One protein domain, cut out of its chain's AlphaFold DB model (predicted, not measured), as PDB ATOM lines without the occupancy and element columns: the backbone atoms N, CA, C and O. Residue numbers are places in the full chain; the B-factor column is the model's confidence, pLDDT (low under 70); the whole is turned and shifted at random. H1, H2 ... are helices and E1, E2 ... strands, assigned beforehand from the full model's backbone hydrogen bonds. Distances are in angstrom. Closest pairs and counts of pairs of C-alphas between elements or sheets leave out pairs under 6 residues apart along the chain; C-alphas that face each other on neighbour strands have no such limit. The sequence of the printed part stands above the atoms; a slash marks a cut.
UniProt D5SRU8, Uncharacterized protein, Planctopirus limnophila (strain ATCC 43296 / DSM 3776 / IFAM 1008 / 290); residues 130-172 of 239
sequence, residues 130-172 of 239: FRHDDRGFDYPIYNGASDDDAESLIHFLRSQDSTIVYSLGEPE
ATOM      1  N   PHE A 130      22.838  18.898  27.644       93.62
ATOM      2  CA  PHE A 130      22.097  18.137  28.628       93.62
ATOM      3  C   PHE A 130      20.663  18.644  28.728       93.62
ATOM      4  O   PHE A 130      20.405  19.847  28.652       93.62
ATOM      5  N   ARG A 131      19.733  17.713  28.930       93.06
ATOM      6  CA  ARG A 131      18.348  17.979  29.319       93.06
ATOM      7  C   ARG A 131      18.196  17.659  30.800       93.06
ATOM      8  O   ARG A 131      18.603  16.580  31.230       93.06
ATOM      9  N   HIS A 132      17.590  18.566  31.555       92.50
ATOM     10  CA  HIS A 132      17.241  18.294  32.943       92.50
ATOM     11  C   HIS A 132      16.107  17.266  33.003       92.50
ATOM     12  O   HIS A 132      15.078  17.432  32.346       92.50
ATOM     13  N   ASP A 133      16.313  16.191  33.754       90.00
ATOM     14  CA  ASP A 133      15.331  15.144  34.012       90.00
ATOM     15  C   ASP A 133      14.578  15.458  35.311       90.00
ATOM     16  O   ASP A 133      15.189  15.839  36.312       90.00
ATOM     17  N   ASP A 134      13.262  15.239  35.325       90.38
ATOM     18  CA  ASP A 134      12.406  15.466  36.499       90.38
ATOM     19  C   ASP A 134      12.810  14.606  37.713       90.38
ATOM     20  O   ASP A 134      12.445  14.902  38.852       90.38
ATOM     21  N   ARG A 135      13.607  13.552  37.496       92.44
ATOM     22  CA  ARG A 135      14.234  12.747  38.552       92.44
ATOM     23  C   ARG A 135      15.440  13.439  39.198       92.44
ATOM     24  O   ARG A 135      16.067  12.840  40.066       92.44
ATOM     25  N   GLY A 136      15.778  14.673  38.821       92.50
ATOM     26  CA  GLY A 136      16.774  15.509  39.501       92.50
ATOM     27  C   GLY A 136      18.211  15.350  38.998       92.50
ATOM     28  O   GLY A 136      19.154  15.588  39.754       92.50
ATOM     29  N   PHE A 137      18.409  14.938  37.745       92.19
ATOM     30  CA  PHE A 137      19.736  14.871  37.127       92.19
ATOM     31  C   PHE A 137      19.712  15.324  35.670       92.19
ATOM     32  O   PHE A 137      18.668  15.374  35.035       92.19
ATOM     33  N   ASP A 138      20.886  15.639  35.135       92.12
ATOM     34  CA  ASP A 138      21.044  16.091  33.758       92.12
ATOM     35  C   ASP A 138      21.434  14.911  32.856       92.12
ATOM     36  O   ASP A 138      22.468  14.277  33.082       92.12
ATOM     37  N   TYR A 139      20.618  14.630  31.836       90.12
ATOM     38  CA  TYR A 139      20.833  13.564  30.851       90.12
ATOM     39  C   TYR A 139      21.430  14.140  29.548       90.12
ATOM     40  O   TYR A 139      20.883  15.111  29.017       90.12
ATOM     41  N   PRO A 140      22.521  13.572  28.996       91.69
ATOM     42  CA  PRO A 140      23.140  14.046  27.761       91.69
ATOM     43  C   PRO A 140      22.286  13.688  26.541       91.69
ATOM     44  O   PRO A 140      22.168  12.518  26.191       91.69
ATOM     45  N   ILE A 141      21.736  14.688  25.854       91.19
ATOM     46  CA  ILE A 141      20.911  14.469  24.654       91.19
ATOM     47  C   ILE A 141      21.685  14.651  23.350       91.19
ATOM     48  O   ILE A 141      21.247  14.153  22.324       91.19
ATOM     49  N   TYR A 142      22.812  15.362  23.348       89.62
ATOM     50  CA  TYR A 142      23.597  15.589  22.133       89.62
ATOM     51  C   TYR A 142      25.057  15.866  22.468       89.62
ATOM     52  O   TYR A 142      25.342  16.624  23.392       89.62
ATOM     53  N   ASN A 143      25.975  15.293  21.691       86.12
ATOM     54  CA  ASN A 143      27.394  15.635  21.736       86.12
ATOM     55  C   ASN A 143      27.732  16.471  20.496       86.12
ATOM     56  O   ASN A 143      27.869  15.933  19.396       86.12
ATOM     57  N   GLY A 144      27.826  17.782  20.695       79.50
ATOM     58  CA  GLY A 144      28.160  18.768  19.681       79.50
ATOM     59  C   GLY A 144      29.639  18.771  19.313       79.50
ATOM     60  O   GLY A 144      30.529  18.449  20.116       79.50
ATOM     61  N   ALA A 145      29.891  19.164  18.068       78.00
ATOM     62  CA  ALA A 145      31.237  19.286  17.524       78.00
ATOM     63  C   ALA A 145      31.926  20.600  17.937       78.00
ATOM     64  O   ALA A 145      33.142  20.700  17.785       78.00
ATOM     65  N   SER A 146      31.174  21.576  18.459       82.06
ATOM     66  CA  SER A 146      31.642  22.873  18.970       82.06
ATOM     67  C   SER A 146      30.649  23.468  19.987       82.06
ATOM     68  O   SER A 146      29.552  22.936  20.173       82.06
ATOM     69  N   ASP A 147      31.023  24.578  20.635       87.12
ATOM     70  CA  ASP A 147      30.109  25.347  21.493       87.12
ATOM     71  C   ASP A 147      28.962  25.976  20.683       87.12
ATOM     72  O   ASP A 147      27.804  25.807  21.057       87.12
ATOM     73  N   ASP A 148      29.254  26.607  19.538       86.19
ATOM     74  CA  ASP A 148      28.244  27.240  18.667       86.19
ATOM     75  C   ASP A 148      27.170  26.243  18.188       86.19
ATOM     76  O   ASP A 148      25.974  26.546  18.141       86.19
ATOM     77  N   ASP A 149      27.586  25.019  17.858       84.50
ATOM     78  CA  ASP A 149      26.700  23.917  17.474       84.50
ATOM     79  C   ASP A 149      25.758  23.525  18.627       84.50
ATOM     80  O   ASP A 149      24.540  23.426  18.466       84.50
ATOM     81  N   ALA A 150      26.306  23.382  19.833       88.94
ATOM     82  CA  ALA A 150      25.529  23.018  21.010       88.94
ATOM     83  C   ALA A 150      24.582  24.149  21.467       88.94
ATOM     84  O   ALA A 150      23.435  23.893  21.845       88.94
ATOM     85  N   GLU A 151      25.025  25.409  21.399       90.94
ATOM     86  CA  GLU A 151      24.209  26.587  21.714       90.94
ATOM     87  C   GLU A 151      23.051  26.765  20.732       90.94
ATOM     88  O   GLU A 151      21.914  27.027  21.144       90.94
ATOM     89  N   SER A 152      23.315  26.587  19.438       88.81
ATOM     90  CA  SER A 152      22.291  26.702  18.401       88.81
ATOM     91  C   SER A 152      21.208  25.624  18.534       88.81
ATOM     92  O   SER A 152      20.020  25.949  18.402       88.81
ATOM     93  N   LEU A 153      21.569  24.395  18.931       89.81
ATOM     94  CA  LEU A 153      20.594  23.368  19.311       89.81
ATOM     95  C   LEU A 153      19.736  23.801  20.509       89.81
ATOM     96  O   LEU A 153      18.510  23.704  20.454       89.81
ATOM     97  N   ILE A 154      20.342  24.301  21.592       91.75
ATOM     98  CA  ILE A 154      19.583  24.760  22.769       91.75
ATOM     99  C   ILE A 154      18.609  25.878  22.391       91.75
ATOM    100  O   ILE A 154      17.457  25.863  22.833       91.75
ATOM    101  N   HIS A 155      19.046  26.842  21.578       90.88
ATOM    102  CA  HIS A 155      18.186  27.922  21.106       90.88
ATOM    103  C   HIS A 155      16.989  27.377  20.318       90.88
ATOM    104  O   HIS A 155      15.848  27.777  20.564       90.88
ATOM    105  N   PHE A 156      17.229  26.420  19.415       89.12
ATOM    106  CA  PHE A 156      16.164  25.739  18.688       89.12
ATOM    107  C   PHE A 156      15.191  25.028  19.638       89.12
ATOM    108  O   PHE A 156      13.996  25.310  19.587       89.12
ATOM    109  N   LEU A 157      15.672  24.179  20.551       89.81
ATOM    110  CA  LEU A 157      14.813  23.413  21.464       89.81
ATOM    111  C   LEU A 157      13.979  24.321  22.381       89.81
ATOM    112  O   LEU A 157      12.773  24.123  22.517       89.81
ATOM    113  N   ARG A 158      14.581  25.379  22.939       90.00
ATOM    114  CA  ARG A 158      13.871  26.357  23.786       90.00
ATOM    115  C   ARG A 158      12.785  27.124  23.034       90.00
ATOM    116  O   ARG A 158      11.791  27.508  23.645       90.00
ATOM    117  N   SER A 159      12.960  27.346  21.728       88.94
ATOM    118  CA  SER A 159      11.921  27.963  20.891       88.94
ATOM    119  C   SER A 159      10.692  27.063  20.711       88.94
ATOM    120  O   SER A 159       9.604  27.577  20.468       88.94
ATOM    121  N   GLN A 160      10.860  25.741  20.846       86.19
ATOM    122  CA  GLN A 160       9.780  24.758  20.724       86.19
ATOM    123  C   GLN A 160       9.061  24.515  22.056       86.19
ATOM    124  O   GLN A 160       7.836  24.418  22.083       86.19
ATOM    125  N   ASP A 161       9.805  24.420  23.161       87.38
ATOM    126  CA  ASP A 161       9.243  24.256  24.502       87.38
ATOM    127  C   ASP A 161      10.145  24.923  25.552       87.38
ATOM    128  O   ASP A 161      11.159  24.379  25.988       87.38
ATOM    129  N   SER A 162       9.753  26.125  25.978       86.88
ATOM    130  CA  SER A 162      10.497  26.895  26.986       86.88
ATOM    131  C   SER A 162      10.399  26.330  28.408       86.88
ATOM    132  O   SER A 162      11.106  26.807  29.294       86.88
ATOM    133  N   THR A 163       9.538  25.332  28.643       89.00
ATOM    134  CA  THR A 163       9.399  24.700  29.965       89.00
ATOM    135  C   THR A 163      10.505  23.687  30.251       89.00
ATOM    136  O   THR A 163      10.756  23.370  31.412       89.00
ATOM    137  N   ILE A 164      11.199  23.212  29.212       88.31
ATOM    138  CA  ILE A 164      12.280  22.239  29.348       88.31
ATOM    139  C   ILE A 164      13.600  22.966  29.586       88.31
ATOM    140  O   ILE A 164      13.998  23.870  28.846       88.31
ATOM    141  N   VAL A 165      14.307  22.539  30.629       92.56
ATOM    142  CA  VAL A 165      15.603  23.103  30.995       92.56
ATOM    143  C   VAL A 165      16.712  22.341  30.280       92.56
ATOM    144  O   VAL A 165      16.831  21.120  30.395       92.56
ATOM    145  N   TYR A 166      17.548  23.092  29.567       93.44
ATOM    146  CA  TYR A 166      18.741  22.591  28.894       93.44
ATOM    147  C   TYR A 166      19.982  23.342  29.369       93.44
ATOM    148  O   TYR A 166      19.922  24.562  29.579       93.44
ATOM    149  N   SER A 167      21.098  22.628  29.473       93.75
ATOM    150  CA  SER A 167      22.406  23.154  29.871       93.75
ATOM    151  C   SER A 167      23.521  22.631  28.958       93.75
ATOM    152  O   SER A 167      23.350  21.646  28.240       93.75
ATOM    153  N   LEU A 168      24.662  23.322  28.973       94.12
ATOM    154  CA  LEU A 168      25.893  22.881  28.320       94.12
ATOM    155  C   LEU A 168      26.895  22.417  29.363       94.12
ATOM    156  O   LEU A 168      27.026  23.030  30.424       94.12
ATOM    157  N   GLY A 169      27.644  21.376  29.029       91.62
ATOM    158  CA  GLY A 169      28.739  20.905  29.859       91.62
ATOM    159  C   GLY A 169      29.735  20.065  29.079       91.62
ATOM    160  O   GLY A 169      29.559  19.792  27.891       91.62
ATOM    161  N   GLU A 170      30.786  19.657  29.777       90.12
ATOM    162  CA  GLU A 170      31.756  18.709  29.244       90.12
ATOM    163  C   GLU A 170      31.102  17.338  29.007       90.12
ATOM    164  O   GLU A 170      30.232  16.936  29.792       90.12
ATOM    165  N   PRO A 171      31.531  16.597  27.971       87.62
ATOM    166  CA  PRO A 171      31.102  15.222  27.771       87.62
ATOM    167  C   PRO A 171      31.343  14.355  29.003       87.62
ATOM    168  O   PRO A 171      32.377  14.457  29.667       87.62
ATOM    169  N   GLU A 172      30.395  13.461  29.295       87.00
ATOM    170  CA  GLU A 172      30.591  12.492  30.370       87.00
ATOM    171  C   GLU A 172      31.811  11.612  30.055       87.00
ATOM    172  O   GLU A 172      31.866  11.005  28.978       87.00
TER     173      GLU A 172
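What this domain is: This is residues 130 to 172 of the 239 residues of an uncharacterized protein of Planctopirus limnophila (strain ATCC 43296 / DSM 3776 / IFAM 1008 / 290) (UniProt D5SRU8). A small antiparallel sheet of three strands has one helix, H1, over one of its faces, and its other face is bare. The hairpin E1 and E2 makes one part of the sheet, E2 bends partway along, and E3, which follows H1 in the chain, lies along the other side of E1. The printed part has 43 residues with one named helix and three named strands, in the order E1, E2, H1, E3; the sheet's order is E2, E1, E3. The class is mixed, helices and strands, in two layers, with helices on one face of a sheet. The whole is compact, with a radius of gyration of the C-alphas of 10.2 A, and flat, spanning 28 by 26 by 10 A.

Where its parts are: E1, residues 130 to 133, begins at C-alpha 130 at (22.097, 18.137, 28.628) and is 9.2 A long from first to last C-alpha. E2, residues 137 to 144, is 19.8 A long and bends by 57 degrees at residue 141. H1, residues 147 to 160, is 20.4 A long and begins at C-alpha 147 at (30.109, 25.347, 21.493). E3, residues 166 to 169, is 10.2 A long and ends at C-alpha 169 at (28.739, 20.905, 29.859).

How they stand to each other: In the sheet E1 is the inner strand, and E2 and E3 are edge strands. E1 and E2, a hairpin, are antiparallel at 156 degrees; N 131 and O 139 are 2.8 A apart and N 139 and O 131 are 2.9 A apart, within hydrogen-bond range. E1 and E3 are antiparallel at 129 degrees, with N 130 and O 167 within hydrogen-bond range at 2.9 A. The sheet is only just strongly twisted, its C-alphas lying up to 4.5 A off the best plane. H1 is on the sheet at a height over the sheet of 9.1 A and runs along the strands, at 15 degrees to E1 on the local plane. H1 lies over E1, on which 5 of its 14 C-alphas fall; it is only just not over E2, on which 2 fall. The closest C-alphas of H1 and E3 are those of Ile 154 and Tyr 166, 6.6 A apart. Those of H1 and E2 are of Ala 150 and Gly 144, 5.2 A apart. E2, H1 and E3 form a split strand-helix-strand unit, two strands running the same way with E1 between them in the sheet, and its crossover is right-handed. In H1 every O i to N i+4 pair is within hydrogen-bond range.

The domain as a whole: The two C-alphas farthest apart are those of Arg 135 and Asp 148, at 28.3 A. The printed part has no cut, and the links E1 to E2, E2 to H1 and H1 to E3 are tight. The mean pLDDT of the printed part is 89.3, and no printed residue is under 70.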